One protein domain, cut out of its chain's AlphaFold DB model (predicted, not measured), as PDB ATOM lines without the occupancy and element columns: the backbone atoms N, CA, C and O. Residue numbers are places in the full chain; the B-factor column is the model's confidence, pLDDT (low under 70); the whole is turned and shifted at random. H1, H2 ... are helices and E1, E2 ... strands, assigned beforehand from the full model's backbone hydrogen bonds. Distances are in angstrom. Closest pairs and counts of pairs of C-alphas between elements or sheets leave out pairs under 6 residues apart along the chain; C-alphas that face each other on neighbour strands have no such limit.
ATOM      1  N   ASN A   8     -23.137 -19.770  16.856       97.19
ATOM      2  CA  ASN A   8     -23.195 -18.837  15.734       97.19
ATOM      3  C   ASN A   8     -24.588 -18.220  15.642       97.19
ATOM      4  O   ASN A   8     -24.720 -17.000  15.593       97.19
ATOM      5  N   GLN A   9     -25.627 -19.056  15.727       96.81
ATOM      6  CA  GLN A   9     -27.011 -18.587  15.723       96.81
ATOM      7  C   GLN A   9     -27.289 -17.640  16.894       96.81
ATOM      8  O   GLN A   9     -27.919 -16.602  16.705       96.81
ATOM      9  N   TRP A  10     -26.808 -17.967  18.100       97.12
ATOM     10  CA  TRP A  10     -26.948 -17.080  19.257       97.12
ATOM     11  C   TRP A  10     -26.137 -15.788  19.128       97.12
ATOM     12  O   TRP A  10     -26.580 -14.747  19.612       97.12
ATOM     13  N   GLY A  11     -24.973 -15.830  18.474       96.12
ATOM     14  CA  GLY A  11     -24.130 -14.657  18.246       96.12
ATOM     15  C   GLY A  11     -24.765 -13.596  17.344       96.12
ATOM     16  O   GLY A  11     -24.482 -12.409  17.512       96.12
ATOM     17  N   GLU A  12     -25.647 -14.014  16.433       96.19
ATOM     18  CA  GLU A  12     -26.377 -13.142  15.503       96.19
ATOM     19  C   GLU A  12     -27.650 -12.525  16.104       96.19
ATOM     20  O   GLU A  12     -28.227 -11.609  15.514       96.19
ATOM     21  N   VAL A  13     -28.102 -13.000  17.270       94.50
ATOM     22  CA  VAL A  13     -29.294 -12.454  17.930       94.50
ATOM     23  C   VAL A  13     -29.027 -11.009  18.352       94.50
ATOM     24  O   VAL A  13     -28.018 -10.698  18.997       94.50
ATOM     25  N   ASP A  14     -29.956 -10.121  17.999       94.25
ATOM     26  CA  ASP A  14     -29.978  -8.757  18.512       94.25
ATOM     27  C   ASP A  14     -30.388  -8.786  19.990       94.25
ATOM     28  O   ASP A  14     -31.456  -9.290  20.343       94.25
ATOM     29  N   ILE A  15     -29.501  -8.303  20.856       94.12
ATOM     30  CA  ILE A  15     -29.650  -8.354  22.312       94.12
ATOM     31  C   ILE A  15     -29.296  -7.000  22.906       94.12
ATOM     32  O   ILE A  15     -28.459  -6.268  22.373       94.12
ATOM     33  N   SER A  16     -29.890  -6.708  24.058       91.06
ATOM     34  CA  SER A  16     -29.488  -5.575  24.882       91.06
ATOM     35  C   SER A  16     -28.070  -5.784  25.432       91.06
ATOM     36  O   SER A  16     -27.714  -6.878  25.867       91.06
ATOM     37  N   GLU A  17     -27.261  -4.723  25.459       83.88
ATOM     38  CA  GLU A  17     -25.983  -4.710  26.193       83.88
ATOM     39  C   GLU A  17     -26.210  -4.609  27.718       83.88
ATOM     40  O   GLU A  17     -25.362  -5.017  28.511       83.88
ATOM     41  N   GLU A  18     -27.388  -4.127  28.129       90.38
ATOM     42  CA  GLU A  18     -27.795  -3.964  29.525       90.38
ATOM     43  C   GLU A  18     -28.703  -5.110  30.008       90.38
ATOM     44  O   GLU A  18     -29.442  -5.689  29.202       90.38
ATOM     45  N   PRO A  19     -28.725  -5.419  31.319       90.25
ATOM     46  CA  PRO A  19     -29.640  -6.406  31.885       90.25
ATOM     47  C   PRO A  19     -31.113  -6.046  31.634       90.25
ATOM     48  O   PRO A  19     -31.605  -5.024  32.107       90.25
ATOM     49  N   ASP A  20     -31.836  -6.927  30.943       95.00
ATOM     50  CA  ASP A  20     -33.257  -6.757  30.594       95.00
ATOM     51  C   ASP A  20     -34.160  -7.882  31.139       95.00
ATOM     52  O   ASP A  20     -35.369  -7.896  30.910       95.00
ATOM     53  N   GLY A  21     -33.573  -8.837  31.869       93.56
ATOM     54  CA  GLY A  21     -34.264 -10.008  32.409       93.56
ATOM     55  C   GLY A  21     -34.576 -11.099  31.378       93.56
ATOM     56  O   GLY A  21     -35.244 -12.074  31.722       93.56
ATOM     57  N   SER A  22     -34.113 -10.969  30.133       95.12
ATOM     58  CA  SER A  22     -34.390 -11.937  29.076       95.12
ATOM     59  C   SER A  22     -33.342 -13.054  29.015       95.12
ATOM     60  O   SER A  22     -32.132 -12.839  29.121       95.12
ATOM     61  N   TRP A  23     -33.818 -14.276  28.767       95.25
ATOM     62  CA  TRP A  23     -32.958 -15.423  28.464       95.25
ATOM     63  C   TRP A  23     -32.105 -15.182  27.212       95.25
ATOM     64  O   TRP A  23     -30.942 -15.576  27.158       95.25
ATOM     65  N   ALA A  24     -32.681 -14.506  26.212       95.62
ATOM     66  CA  ALA A  24     -32.006 -14.220  24.955       95.62
ATOM     67  C   ALA A  24     -30.768 -13.338  25.160       95.62
ATOM     68  O   ALA A  24     -29.713 -13.647  24.613       95.62
ATOM     69  N   THR A  25     -30.866 -12.311  26.008       96.56
ATOM     70  CA  THR A  25     -29.728 -11.453  26.353       96.56
ATOM     71  C   THR A  25     -28.638 -12.229  27.088       96.56
ATOM     72  O   THR A  25     -27.462 -12.078  26.762       96.56
ATOM     73  N   MET A  26     -28.986 -13.127  28.016       97.25
ATOM     74  CA  MET A  26     -27.990 -13.977  28.685       97.25
ATOM     75  C   MET A  26     -27.262 -14.894  27.690       97.25
ATOM     76  O   MET A  26     -26.033 -14.879  27.628       97.25
ATOM     77  N   MET A  27     -28.004 -15.643  26.868       97.56
ATOM     78  CA  MET A  27     -27.418 -16.564  25.888       97.56
ATOM     79  C   MET A  27     -26.596 -15.844  24.820       97.56
ATOM     80  O   MET A  27     -25.477 -16.262  24.525       97.56
ATOM     81  N   GLY A  28     -27.106 -14.739  24.273       97.12
ATOM     82  CA  GLY A  28     -26.398 -13.956  23.263       97.12
ATOM     83  C   GLY A  28     -25.086 -13.371  23.793       97.12
ATOM     84  O   GLY A  28     -24.071 -13.418  23.098       97.12
ATOM     85  N   ARG A  29     -25.049 -12.892  25.047       97.44
ATOM     86  CA  ARG A  29     -23.810 -12.385  25.667       97.44
ATOM     87  C   ARG A  29     -22.763 -13.489  25.839       97.44
ATOM     88  O   ARG A  29     -21.601 -13.272  25.497       97.44
ATOM     89  N   VAL A  30     -23.163 -14.680  26.296       97.75
ATOM     90  CA  VAL A  30     -22.250 -15.834  26.426       97.75
ATOM     91  C   VAL A  30     -21.777 -16.328  25.054       97.75
ATOM     92  O   VAL A  30     -20.595 -16.623  24.878       97.75
ATOM     93  N   ALA A  31     -22.653 -16.344  24.047       98.12
ATOM     94  CA  ALA A  31     -22.280 -16.719  22.685       98.12
ATOM     95  C   ALA A  31     -21.272 -15.741  22.069       98.12
ATOM     96  O   ALA A  31     -20.252 -16.166  21.533       98.12
ATOM     97  N   ARG A  32     -21.484 -14.428  22.223       97.88
ATOM     98  CA  ARG A  32     -20.517 -13.404  21.791       97.88
ATOM     99  C   ARG A  32     -19.172 -13.545  22.507       97.88
ATOM    100  O   ARG A  32     -18.136 -13.360  21.874       97.88
ATOM    101  N   PHE A  33     -19.168 -13.918  23.788       97.56
ATOM    102  CA  PHE A  33     -17.935 -14.243  24.511       97.56
ATOM    103  C   PHE A  33     -17.221 -15.456  23.895       97.56
ATOM    104  O   PHE A  33     -16.030 -15.379  23.604       97.56
ATOM    105  N   HIS A  34     -17.945 -16.537  23.597       98.50
ATOM    106  CA  HIS A  34     -17.376 -17.714  22.934       98.50
ATOM    107  C   HIS A  34     -16.810 -17.400  21.541       98.50
ATOM    108  O   HIS A  34     -15.728 -17.884  21.213       98.50
ATOM    109  N   LEU A  35     -17.508 -16.586  20.740       98.25
ATOM    110  CA  LEU A  35     -17.050 -16.160  19.413       98.25
ATOM    111  C   LEU A  35     -15.802 -15.283  19.501       98.25
ATOM    112  O   LEU A  35     -14.851 -15.485  18.753       98.25
ATOM    113  N   LYS A  36     -15.773 -14.335  20.446       97.81
ATOM    114  CA  LYS A  36     -14.625 -13.444  20.666       97.81
ATOM    115  C   LYS A  36     -13.332 -14.214  20.951       97.81
ATOM    116  O   LYS A  36     -12.263 -13.758  20.553       97.81
ATOM    117  N   HIS A  37     -13.432 -15.337  21.656       97.44
ATOM    118  CA  HIS A  37     -12.292 -16.174  22.038       97.44
ATOM    119  C   HIS A  37     -12.133 -17.429  21.173       97.44
ATOM    120  O   HIS A  37     -11.267 -18.251  21.460       97.44
ATOM    121  N   ASP A  38     -12.949 -17.569  20.124       97.50
ATOM    122  CA  ASP A  38     -12.908 -18.678  19.171       97.50
ATOM    123  C   ASP A  38     -12.884 -20.063  19.851       97.50
ATOM    124  O   ASP A  38     -12.118 -20.958  19.500       97.50
ATOM    125  N   PHE A  39     -13.716 -20.251  20.882       97.69
ATOM    126  CA  PHE A  39     -13.706 -21.482  21.686       97.69
ATOM    127  C   PHE A  39     -14.150 -22.735  20.924       97.69
ATOM    128  O   PHE A  39     -13.815 -23.842  21.342       97.69
ATOM    129  N   ALA A  40     -14.910 -22.572  19.837       96.12
ATOM    130  CA  ALA A  40     -15.351 -23.678  18.988       96.12
ATOM    131  C   ALA A  40     -14.225 -24.218  18.091       96.12
ATOM    132  O   ALA A  40     -14.328 -25.331  17.576       96.12
ATOM    133  N   ASN A  41     -13.153 -23.447  17.894       96.81
ATOM    134  CA  ASN A  41     -12.014 -23.882  17.106       96.81
ATOM    135  C   ASN A  41     -11.321 -25.074  17.791       96.81
ATOM    136  O   ASN A  41     -10.947 -24.967  18.966       96.81
ATOM    137  N   PRO A  42     -11.108 -26.196  17.074       94.19
ATOM    138  CA  PRO A  42     -10.420 -27.367  17.614       94.19
ATOM    139  C   PRO A  42      -9.031 -27.075  18.200       94.19
ATOM    140  O   PRO A  42      -8.604 -27.787  19.102       94.19
ATOM    141  N   GLU A  43      -8.336 -26.032  17.733       96.62
ATOM    142  CA  GLU A  43      -7.036 -25.617  18.285       96.62
ATOM    143  C   GLU A  43      -7.155 -25.012  19.695       96.62
ATOM    144  O   GLU A  43      -6.247 -25.177  20.508       96.62
ATOM    145  N   ASN A  44      -8.282 -24.360  20.005       96.31
ATOM    146  CA  ASN A  44      -8.550 -23.746  21.313       96.31
ATOM    147  C   ASN A  44      -9.266 -24.698  22.280       96.31
ATOM    148  O   ASN A  44      -9.248 -24.468  23.488       96.31
ATOM    149  N   ASN A  45      -9.910 -25.751  21.763       95.56
ATOM    150  CA  ASN A  45     -10.525 -26.839  22.533       95.56
ATOM    151  C   ASN A  45     -11.573 -26.390  23.581       95.56
ATOM    152  O   ASN A  45     -11.926 -27.142  24.488       95.56
ATOM    153  N   GLY A  46     -12.108 -25.171  23.470       96.25
ATOM    154  CA  GLY A  46     -13.015 -24.585  24.462       96.25
ATOM    155  C   GLY A  46     -14.425 -25.189  24.461       96.25
ATOM    156  O   GLY A  46     -15.201 -24.967  25.393       96.25
ATOM    157  N   HIS A  47     -14.786 -25.940  23.418       97.69
ATOM    158  CA  HIS A  47     -16.050 -26.684  23.324       97.69
ATOM    159  C   HIS A  47     -15.904 -28.178  23.644       97.69
ATOM    160  O   HIS A  47     -16.901 -28.893  23.632       97.69
ATOM    161  N   ASP A  48     -14.707 -28.659  24.001       98.00
ATOM    162  CA  ASP A  48     -14.550 -30.031  24.491       98.00
ATOM    163  C   ASP A  48     -15.284 -30.226  25.823       98.00
ATOM    164  O   ASP A  48     -15.034 -29.530  26.807       98.00
ATOM    165  N   MET A  49     -16.188 -31.204  25.878       97.44
ATOM    166  CA  MET A  49     -17.053 -31.389  27.044       97.44
ATOM    167  C   MET A  49     -16.305 -31.857  28.296       97.44
ATOM    168  O   MET A  49     -16.767 -31.585  29.404       97.44
ATOM    169  N   GLY A  50     -15.158 -32.529  28.144       97.69
ATOM    170  CA  GLY A  50     -14.298 -32.877  29.273       97.69
ATOM    171  C   GLY A  50     -13.687 -31.628  29.904       97.69
ATOM    172  O   GLY A  50     -13.780 -31.435  31.118       97.69
ATOM    173  N   TYR A  51     -13.135 -30.745  29.072       97.69
ATOM    174  CA  TYR A  51     -12.594 -29.460  29.498       97.69
ATOM    175  C   TYR A  51     -13.668 -28.550  30.106       97.69
ATOM    176  O   TYR A  51     -13.486 -28.020  31.200       97.69
ATOM    177  N   ARG A  52     -14.835 -28.434  29.464       98.06
ATOM    178  CA  ARG A  52     -15.943 -27.623  29.985       98.06
ATOM    179  C   ARG A  52     -16.461 -28.112  31.336       98.06
ATOM    180  O   ARG A  52     -16.783 -27.299  32.201       98.06
ATOM    181  N   LEU A  53     -16.519 -29.429  31.547       97.50
ATOM    182  CA  LEU A  53     -16.876 -29.987  32.850       97.50
ATOM    183  C   LEU A  53     -15.812 -29.676  33.912       97.50
ATOM    184  O   LEU A  53     -16.174 -29.401  35.052       97.50
ATOM    185  N   ALA A  54     -14.526 -29.688  33.546       98.25
ATOM    186  CA  ALA A  54     -13.449 -29.304  34.456       98.25
ATOM    187  C   ALA A  54     -13.590 -27.845  34.922       98.25
ATOM    188  O   ALA A  54     -13.518 -27.606  36.124       98.25
ATOM    189  N   LEU A  55     -13.900 -26.914  34.010       98.19
ATOM    190  CA  LEU A  55     -14.169 -25.510  34.357       98.19
ATOM    191  C   LEU A  55     -15.360 -25.378  35.318       98.19
ATOM    192  O   LEU A  55     -15.274 -24.689  36.324       98.19
ATOM    193  N   VAL A  56     -16.466 -26.091  35.072       98.06
ATOM    194  CA  VAL A  56     -17.620 -26.054  35.994       98.06
ATOM    195  C   VAL A  56     -17.250 -26.574  37.385       98.06
ATOM    196  O   VAL A  56     -17.750 -26.064  38.384       98.06
ATOM    197  N   ILE A  57     -16.401 -27.602  37.470       98.25
ATOM    198  CA  ILE A  57     -15.934 -28.142  38.754       98.25
ATOM    199  C   ILE A  57     -15.055 -27.126  39.492       98.25
ATOM    200  O   ILE A  57     -15.159 -27.037  40.716       98.25
ATOM    201  N   GLU A  58     -14.219 -26.385  38.766       98.25
ATOM    202  CA  GLU A  58     -13.393 -25.302  39.306       98.25
ATOM    203  C   GLU A  58     -14.271 -24.224  39.959       98.25
ATOM    204  O   GLU A  58     -14.188 -24.059  41.177       98.25
ATOM    205  N   GLU A  59     -15.224 -23.642  39.221       98.12
ATOM    206  CA  GLU A  59     -16.124 -22.598  39.750       98.12
ATOM    207  C   GLU A  59     -17.039 -23.107  40.874       98.12
ATOM    208  O   GLU A  59     -17.346 -22.409  41.840       98.12
ATOM    209  N   LEU A  60     -17.464 -24.377  40.822       98.38
ATOM    210  CA  LEU A  60     -18.189 -24.991  41.942       98.38
ATOM    211  C   LEU A  60     -17.318 -25.098  43.204       98.38
ATOM    212  O   LEU A  60     -17.840 -25.032  44.323       98.38
ATOM    213  N   GLY A  61     -16.010 -25.291  43.039       98.44
ATOM    214  CA  GLY A  61     -15.032 -25.253  44.119       98.44
ATOM    215  C   GLY A  61     -14.907 -23.857  44.728       98.44
ATOM    216  O   GLY A  61     -14.902 -23.740  45.959       98.44
ATOM    217  N   GLU A  62     -14.875 -22.820  43.891       98.38
ATOM    218  CA  GLU A  62     -14.818 -21.413  44.312       98.38
ATOM    219  C   GLU A  62     -16.099 -21.004  45.053       98.38
ATOM    220  O   GLU A  62     -16.034 -20.595  46.217       98.38
ATOM    221  N   LEU A  63     -17.276 -21.305  44.491       98.50
ATOM    222  CA  LEU A  63     -18.571 -21.111  45.150       98.50
ATOM    223  C   LEU A  63     -18.650 -21.835  46.504       98.50
ATOM    224  O   LEU A  63     -19.100 -21.276  47.512       98.50
ATOM    225  N   SER A  64     -18.197 -23.091  46.558       98.19
ATOM    226  CA  SER A  64     -18.144 -23.864  47.803       98.19
ATOM    227  C   SER A  64     -17.227 -23.204  48.836       98.19
ATOM    228  O   SER A  64     -17.580 -23.104  50.018       98.19
ATOM    229  N   ALA A  65     -16.064 -22.707  48.413       98.31
ATOM    230  CA  ALA A  65     -15.136 -21.998  49.280       98.31
ATOM    231  C   ALA A  65     -15.731 -20.678  49.794       98.31
ATOM    232  O   ALA A  65     -15.600 -20.397  50.988       98.31
ATOM    233  N   ALA A  66     -16.414 -19.911  48.941       98.19
ATOM    234  CA  ALA A  66     -17.077 -18.669  49.321       98.19
ATOM    235  C   ALA A  66     -18.126 -18.905  50.423       98.19
ATOM    236  O   ALA A  66     -18.103 -18.250  51.469       98.19
ATOM    237  N   ILE A  67     -18.983 -19.919  50.253       97.12
ATOM    238  CA  ILE A  67     -20.028 -20.276  51.226       97.12
ATOM    239  C   ILE A  67     -19.420 -20.804  52.531       97.12
ATOM    240  O   ILE A  67     -19.739 -20.320  53.619       97.12
ATOM    241  N   THR A  68     -18.547 -21.810  52.451       97.69
ATOM    242  CA  THR A  68     -18.045 -22.526  53.641       97.69
ATOM    243  C   THR A  68     -17.100 -21.689  54.494       97.69
ATOM    244  O   THR A  68     -17.024 -21.895  55.706       97.69
ATOM    245  N   LYS A  69     -16.405 -20.719  53.890       97.81
ATOM    246  CA  LYS A  69     -15.521 -19.784  54.600       97.81
ATOM    247  C   LYS A  69     -16.243 -18.517  55.064       97.81
ATOM    248  O   LYS A  69     -15.590 -17.639  55.621       97.81
ATOM    249  N   GLY A  70     -17.558 -18.410  54.852       96.44
ATOM    250  CA  GLY A  70     -18.354 -17.261  55.286       96.44
ATOM    251  C   GLY A  70     -17.933 -15.953  54.618       96.44
ATOM    252  O   GLY A  70     -17.866 -14.921  55.287       96.44
ATOM    253  N   LYS A  71     -17.597 -16.000  53.323       97.25
ATOM    254  CA  LYS A  71     -17.277 -14.807  52.534       97.25
ATOM    255  C   LYS A  71     -18.495 -13.877  52.398       97.25
ATOM    256  O   LYS A  71     -19.622 -14.309  52.664       97.25
ATOM    257  N   PRO A  72     -18.294 -12.600  52.015       97.94
ATOM    258  CA  PRO A  72     -19.396 -11.692  51.715       97.94
ATOM    259  C   PRO A  72     -20.377 -12.293  50.706       97.94
ATOM    260  O   PRO A  72     -20.009 -13.100  49.852       97.94
ATOM    261  N   LYS A  73     -21.645 -11.886  50.802       96.94
ATOM    262  CA  LYS A  73     -22.709 -12.409  49.939       96.94
ATOM    263  C   LYS A  73     -22.456 -12.069  48.471       96.94
ATOM    264  O   LYS A  73     -22.865 -12.826  47.601       96.94
ATOM    265  N   GLU A  74     -21.818 -10.934  48.229       97.88
ATOM    266  CA  GLU A  74     -21.445 -10.432  46.914       97.88
ATOM    267  C   GLU A  74     -20.454 -11.385  46.236       97.88
ATOM    268  O   GLU A  74     -20.724 -11.812  45.123       97.88
ATOM    269  N   GLU A  75     -19.410 -11.826  46.952       97.44
ATOM    270  CA  GLU A  75     -18.438 -12.821  46.456       97.44
ATOM    271  C   GLU A  75     -19.158 -14.135  46.116       97.44
ATOM    272  O   GLU A  75     -19.100 -14.606  44.991       97.44
ATOM    273  N   ALA A  76     -19.974 -14.676  47.027       97.75
ATOM    274  CA  ALA A  76     -20.733 -15.899  46.742       97.75
ATOM    275  C   ALA A  76     -21.749 -15.755  45.586       97.75
ATOM    276  O   ALA A  76     -22.143 -16.755  44.985       97.75
ATOM    277  N   ALA A  77     -22.228 -14.539  45.307       98.25
ATOM    278  CA  ALA A  77     -23.132 -14.270  44.195       98.25
ATOM    279  C   ALA A  77     -22.391 -14.203  42.852       98.25
ATOM    280  O   ALA A  77     -22.962 -14.637  41.852       98.25
ATOM    281  N   GLU A  78     -21.155 -13.698  42.840       98.25
ATOM    282  CA  GLU A  78     -20.259 -13.727  41.677       98.25
ATOM    283  C   GLU A  78     -19.940 -15.176  41.295       98.25
ATOM    284  O   GLU A  78     -20.302 -15.595  40.199       98.25
ATOM    285  N   GLU A  79     -19.478 -15.993  42.248       98.38
ATOM    286  CA  GLU A  79     -19.177 -17.413  41.988       98.38
ATOM    287  C   GLU A  79     -20.405 -18.202  41.493       98.38
ATOM    288  O   GLU A  79     -20.334 -19.101  40.651       98.38
ATOM    289  N   LEU A  80     -21.594 -17.869  42.008       98.44
ATOM    290  CA  LEU A  80     -22.841 -18.472  41.537       98.44
ATOM    291  C   LEU A  80     -23.158 -18.064  40.088       98.44
ATOM    292  O   LEU A  80     -23.711 -18.870  39.333       98.44
ATOM    293  N   ALA A  81     -22.840 -16.826  39.708       98.31
ATOM    294  CA  ALA A  81     -22.991 -16.352  38.342       98.31
ATOM    295  C   ALA A  81     -21.997 -17.044  37.400       98.31
ATOM    296  O   ALA A  81     -22.413 -17.437  36.310       98.31
ATOM    297  N   ASP A  82     -20.756 -17.281  37.824       98.50
ATOM    298  CA  ASP A  82     -19.739 -17.962  37.013       98.50
ATOM    299  C   ASP A  82     -20.133 -19.409  36.699       98.50
ATOM    300  O   ASP A  82     -20.167 -19.817  35.530       98.50
ATOM    301  N   VAL A  83     -20.612 -20.155  37.701       98.56
ATOM    302  CA  VAL A  83     -21.194 -21.495  37.496       98.56
ATOM    303  C   VAL A  83     -22.350 -21.456  36.487       98.56
ATOM    304  O   VAL A  83     -22.477 -22.336  35.621       98.56
ATOM    305  N   PHE A  84     -23.219 -20.446  36.581       98.44
ATOM    306  CA  PHE A  84     -24.346 -20.304  35.664       98.44
ATOM    307  C   PHE A  84     -23.893 -19.958  34.238       98.44
ATOM    308  O   PHE A  84     -24.363 -20.585  33.289       98.44
ATOM    309  N   ILE A  85     -22.937 -19.041  34.070       98.44
ATOM    310  CA  ILE A  85     -22.362 -18.655  32.773       98.44
ATOM    311  C   ILE A  85     -21.712 -19.860  32.090       98.44
ATOM    312  O   ILE A  85     -21.979 -20.112  30.910       98.44
ATOM    313  N   LEU A  86     -20.928 -20.657  32.820       98.38
ATOM    314  CA  LEU A  86     -20.351 -21.885  32.273       98.38
ATOM    315  C   LEU A  86     -21.430 -22.886  31.856       98.38
ATOM    316  O   LEU A  86     -21.302 -23.515  30.804       98.38
ATOM    317  N   THR A  87     -22.518 -22.995  32.623       98.44
ATOM    318  CA  THR A  87     -23.667 -23.847  32.280       98.44
ATOM    319  C   THR A  87     -24.325 -23.410  30.968       98.44
ATOM    320  O   THR A  87     -24.610 -24.257  30.119       98.44
ATOM    321  N   LEU A  88     -24.518 -22.104  30.750       98.38
ATOM    322  CA  LEU A  88     -25.019 -21.577  29.473       98.38
ATOM    323  C   LEU A  88     -24.050 -21.878  28.325       98.38
ATOM    324  O   LEU A  88     -24.458 -22.318  27.253       98.38
ATOM    325  N   GLY A  89     -22.751 -21.708  28.561       98.25
ATOM    326  CA  GLY A  89     -21.742 -22.037  27.565       98.25
ATOM    327  C   GLY A  89     -21.674 -23.538  27.244       98.25
ATOM    328  O   GLY A  89     -21.386 -23.904  26.107       98.25
ATOM    329  N   ASN A  90     -21.985 -24.416  28.202       98.25
ATOM    330  CA  ASN A  90     -22.121 -25.855  27.952       98.25
ATOM    331  C   ASN A  90     -23.298 -26.140  27.026       98.25
ATOM    332  O   ASN A  90     -23.163 -26.956  26.123       98.25
ATOM    333  N   ALA A  91     -24.427 -25.449  27.208       98.12
ATOM    334  CA  ALA A  91     -25.568 -25.583  26.309       98.12
ATOM    335  C   ALA A  91     -25.205 -25.201  24.867       98.12
ATOM    336  O   ALA A  91     -25.592 -25.916  23.949       98.12
ATOM    337  N   LEU A  92     -24.404 -24.142  24.684       98.25
ATOM    338  CA  LEU A  92     -23.884 -23.748  23.370       98.25
ATOM    339  C   LEU A  92     -22.974 -24.820  22.757       98.25
ATOM    340  O   LEU A  92     -23.132 -25.146  21.588       98.25
ATOM    341  N   ALA A  93     -22.036 -25.368  23.535       97.62
ATOM    342  CA  ALA A  93     -21.110 -26.402  23.059       97.62
ATOM    343  C   ALA A  93     -21.810 -27.744  22.772       97.62
ATOM    344  O   ALA A  93     -21.370 -28.508  21.918       97.62
ATOM    345  N   MET A  94     -22.899 -28.035  23.487       97.50
ATOM    346  CA  MET A  94     -23.719 -29.234  23.298       97.50
ATOM    347  C   MET A  94     -24.820 -29.062  22.243       97.50
ATOM    348  O   MET A  94     -25.496 -30.041  21.936       97.50
ATOM    349  N   GLU A  95     -25.036 -27.842  21.745       97.38
ATOM    350  CA  GLU A  95     -26.140 -27.481  20.846       97.38
ATOM    351  C   GLU A  95     -27.524 -27.856  21.414       97.38
ATOM    352  O   GLU A  95     -28.377 -28.444  20.743       97.38
ATOM    353  N   VAL A  96     -27.765 -27.520  22.687       96.44
ATOM    354  CA  VAL A  96     -29.010 -27.846  23.404       96.44
ATOM    355  C   VAL A  96     -29.817 -26.591  23.725       96.44
ATOM    356  O   VAL A  96     -29.305 -25.623  24.284       96.44
ATOM    357  N   ASP A  97     -31.129 -26.650  23.482       96.31
ATOM    358  CA  ASP A  97     -32.082 -25.665  24.005       96.31
ATOM    359  C   ASP A  97     -32.293 -25.867  25.516       96.31
ATOM    360  O   ASP A  97     -33.225 -26.544  25.965       96.31
ATOM    361  N   LEU A  98     -31.381 -25.299  26.309       96.88
ATOM    362  CA  LEU A  98     -31.368 -25.466  27.761       96.88
ATOM    363  C   LEU A  98     -32.618 -24.899  28.443       96.88
ATOM    364  O   LEU A  98     -33.045 -25.467  29.443       96.88
ATOM    365  N   GLU A  99     -33.235 -23.832  27.929       96.12
ATOM    366  CA  GLU A  99     -34.468 -23.309  28.536       96.12
ATOM    367  C   GLU A  99     -35.636 -24.277  28.322       96.12
ATOM    368  O   GLU A  99     -36.371 -24.577  29.268       96.12
ATOM    369  N   ALA A 100     -35.749 -24.866  27.126       96.25
ATOM    370  CA  ALA A 100     -36.778 -25.866  26.873       96.25
ATOM    371  C   ALA A 100     -36.564 -27.117  27.741       96.25
ATOM    372  O   ALA A 100     -37.517 -27.636  28.328       96.25
ATOM    373  N   GLU A 101     -35.321 -27.598  27.861       96.88
ATOM    374  CA  GLU A 101     -34.982 -28.718  28.749       96.88
ATOM    375  C   GLU A 101     -35.205 -28.379  30.229       96.88
ATOM    376  O   GLU A 101     -35.706 -29.219  30.982       96.88
ATOM    377  N   PHE A 102     -34.920 -27.142  30.645       96.62
ATOM    378  CA  PHE A 102     -35.208 -26.644  31.987       96.62
ATOM    379  C   PHE A 102     -36.704 -26.729  32.296       96.62
ATOM    380  O   PHE A 102     -37.071 -27.337  33.303       96.62
ATOM    381  N   HIS A 103     -37.574 -26.200  31.429       96.69
ATOM    382  CA  HIS A 103     -39.022 -26.239  31.649       96.69
ATOM    383  C   HIS A 103     -39.563 -27.669  31.671       96.69
ATOM    384  O   HIS A 103     -40.229 -28.051  32.634       96.69
ATOM    385  N   LYS A 104     -39.189 -28.504  30.690       96.38
ATOM    386  CA  LYS A 104     -39.565 -29.931  30.668       96.38
ATOM    387  C   LYS A 104     -39.153 -30.635  31.960       96.38
ATOM    388  O   LYS A 104     -39.901 -31.447  32.515       96.38
ATOM    389  N   LYS A 105     -37.942 -30.352  32.447       95.19
ATOM    390  CA  LYS A 105     -37.434 -30.946  33.680       95.19
ATOM    391  C   LYS A 105     -38.184 -30.430  34.901       95.19
ATOM    392  O   LYS A 105     -38.514 -31.242  35.769       95.19
ATOM    393  N   LEU A 106     -38.447 -29.127  34.968       94.94
ATOM    394  CA  LEU A 106     -39.138 -28.488  36.080       94.94
ATOM    395  C   LEU A 106     -40.572 -29.021  36.214       94.94
ATOM    396  O   LEU A 106     -40.960 -29.449  37.301       94.94
ATOM    397  N   ASP A 107     -41.307 -29.125  35.105       95.44
ATOM    398  CA  ASP A 107     -42.658 -29.699  35.061       95.44
ATOM    399  C   ASP A 107     -42.688 -31.121  35.632       95.44
ATOM    400  O   ASP A 107     -43.562 -31.472  36.429       95.44
ATOM    401  N   LYS A 108     -41.682 -31.935  35.286       92.19
ATOM    402  CA  LYS A 108     -41.546 -33.294  35.817       92.19
ATOM    403  C   LYS A 108     -41.242 -33.305  37.316       92.19
ATOM    404  O   LYS A 108     -41.818 -34.112  38.043       92.19
ATOM    405  N   ILE A 109     -40.318 -32.470  37.803       91.25
ATOM    406  CA  ILE A 109     -39.940 -32.505  39.228       91.25
ATOM    407  C   ILE A 109     -41.019 -31.915  40.139       91.25
ATOM    408  O   ILE A 109     -41.143 -32.374  41.270       91.25
ATOM    409  N   MET A 110     -41.825 -30.973  39.650       90.06
ATOM    410  CA  MET A 110     -42.939 -30.378  40.400       90.06
ATOM    411  C   MET A 110     -44.041 -31.387  40.749       90.06
ATOM    412  O   MET A 110     -44.786 -31.179  41.701       90.06
ATOM    413  N   GLN A 111     -44.126 -32.502  40.020       89.75
ATOM    414  CA  GLN A 111     -45.080 -33.584  40.290       89.75
ATOM    415  C   GLN A 111     -44.588 -34.573  41.359       89.75
ATOM    416  O   GLN A 111     -45.321 -35.478  41.759       89.75
ATOM    417  N   ARG A 112     -43.334 -34.451  41.809       87.75
ATOM    418  CA  ARG A 112     -42.713 -35.431  42.702       87.75
ATOM    419  C   ARG A 112     -43.053 -35.145  44.164       87.75
ATOM    420  O   ARG A 112     -43.120 -33.983  44.565       87.75
ATOM    421  N   PRO A 113     -43.168 -36.186  45.003       85.06
ATOM    422  CA  PRO A 113     -43.311 -35.987  46.433       85.06
ATOM    423  C   PRO A 113     -42.046 -35.347  47.025       85.06
ATOM    424  O   PRO A 113     -40.910 -35.690  46.676       85.06
ATOM    425  N   ALA A 114     -42.254 -34.431  47.970       85.56
ATOM    426  CA  ALA A 114     -41.195 -33.898  48.811       85.56
ATOM    427  C   ALA A 114     -40.947 -34.844  49.995       85.56
ATOM    428  O   ALA A 114     -41.881 -35.243  50.691       85.56
ATOM    429  N   LYS A 115     -39.682 -35.180  50.251       83.62
ATOM    430  CA  LYS A 115     -39.254 -35.994  51.396       83.62
ATOM    431  C   LYS A 115     -38.268 -35.218  52.254       83.62
ATOM    432  O   LYS A 115     -37.372 -34.568  51.725       83.62
ATOM    433  N   ARG A 116     -38.387 -35.302  53.577       82.38
ATOM    434  CA  ARG A 116     -37.397 -34.732  54.501       82.38
ATOM    435  C   ARG A 116     -36.319 -35.776  54.805       82.38
ATOM    436  O   ARG A 116     -36.629 -36.823  55.356       82.38
ATOM    437  N   GLY A 117     -35.076 -35.481  54.440       80.75
ATOM    438  CA  GLY A 117     -33.875 -36.222  54.830       80.75
ATOM    439  C   GLY A 117     -33.051 -35.471  55.882       80.75
ATOM    440  O   GLY A 117     -33.441 -34.397  56.341       80.75
ATOM    441  N   GLY A 118     -31.884 -36.017  56.245       78.81
ATOM    442  CA  GLY A 118     -31.037 -35.478  57.322       78.81
ATOM    443  C   GLY A 118     -30.512 -34.054  57.094       78.81
ATOM    444  O   GLY A 118     -30.277 -33.337  58.059       78.81
ATOM    445  N   MET A 119     -30.383 -33.623  55.834       82.00
ATOM    446  CA  MET A 119     -29.895 -32.284  55.468       82.00
ATOM    447  C   MET A 119     -31.002 -31.323  55.004       82.00
ATOM    448  O   MET A 119     -30.708 -30.191  54.641       82.00
ATOM    449  N   GLY A 120     -32.272 -31.748  54.989       86.12
ATOM    450  CA  GLY A 120     -33.382 -30.902  54.542       86.12
ATOM    451  C   GLY A 120     -34.412 -31.630  53.687       86.12
ATOM    452  O   GLY A 120     -34.549 -32.850  53.747       86.12
ATOM    453  N   ILE A 121     -35.179 -30.871  52.907       84.12
ATOM    454  CA  ILE A 121     -36.195 -31.417  52.000       84.12
ATOM    455  C   ILE A 121     -35.554 -31.735  50.646       84.12
ATOM    456  O   ILE A 121     -34.813 -30.926  50.098       84.12
ATOM    457  N   ARG A 122     -35.876 -32.904  50.092       83.56
ATOM    458  CA  ARG A 122     -35.480 -33.353  48.758       83.56
ATOM    459  C   ARG A 122     -36.714 -33.749  47.952       83.56
ATOM    460  O   ARG A 122     -37.588 -34.457  48.445       83.56
ATOM    461  N   VAL A 123     -36.747 -33.331  46.692       82.38
ATOM    462  CA  VAL A 123     -37.780 -33.698  45.716       82.38
ATOM    463  C   VAL A 123     -37.263 -34.877  44.887       82.38
ATOM    464  O   VAL A 123     -36.249 -34.756  44.196       82.38
ATOM    465  N   THR A 124     -37.893 -36.051  44.989       78.00
ATOM    466  CA  THR A 124     -37.373 -37.287  44.372       78.00
ATOM    467  C   THR A 124     -38.475 -38.293  44.028       78.00
ATOM    468  O   THR A 124     -39.456 -38.409  44.752       78.00
TER     469      THR A 124
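AT A GLANCE: This is residues 8 to 124 of the 130 residues of the protein "Pyrophosphatase" of Euryarchaeota archaeon (UniProt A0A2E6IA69). A small two-strand hairpin, E1 and E2, lies at the far end of an arm made by helix H5, which reaches away from a helical body. In that body H3 and H4 run side by side as a helical hairpin, H2 crosses the last part of H4, and short H1 packs on H2. The printed part has 117 residues, in the order H1 H2 H3 H4 H5 E1 E2, with E1 and E2 antiparallel; it is mostly helix. It is loose, with a radius of gyration of the C-alphas of 16.7 A and spans of 46 by 35 by 31 A.

IN THESE COORDINATES: E1 is residues 114 to 117 and E2 residues 120 to 123, ending at C-alpha 123 (-37.780, -33.698, 45.716). H5 is residues 98 to 110, 17.8 A. H4, residues 73 to 94, measures 31.5 A from C-alpha 73 (-22.709, -12.409, 49.939). H3 is residues 49 to 68, 28.1 A; H2 is residues 23 to 36, 20.0 A; H1 is residues 8 to 11.

HOW THE PARTS SIT: In the E1 and E2 hairpin, N 115 and O 122 are 2.9 A apart, within hydrogen-bond range. The closest C-alphas of H5 and E2, Ile 109 and Val 123, are 6.9 A apart. H5 and H4 are close but not clearly touching, at Leu 98 and Ala 91, C-alphas 6.0 A apart. H3 and H4 touch, closest at C-alphas 63 and 79, 4.9 A, at a shallow tilt of 13 degrees, opposite ways. H4 touches H2 with residues 85 to 92 alone, about perpendicular at 75 degrees; the closest C-alphas, Val 30 and Gly 89, are 6.3 A apart. H1 touches H2, closest at C-alphas 10 and 28, 5.1 A. In H2, H3, H4 and H5 every O i to N i+4 pair is within hydrogen-bond range; H1 is too short for one.

THE WHOLE: The C-alphas of Glu 43 and Arg 116 are farthest apart, 48.1 A. The printed part has no cut; the links H1 to H2 and H2 to H3 are long. Residues 100 to 108 and 116 to 121 stand free. No printed residue is under 70 in pLDDT.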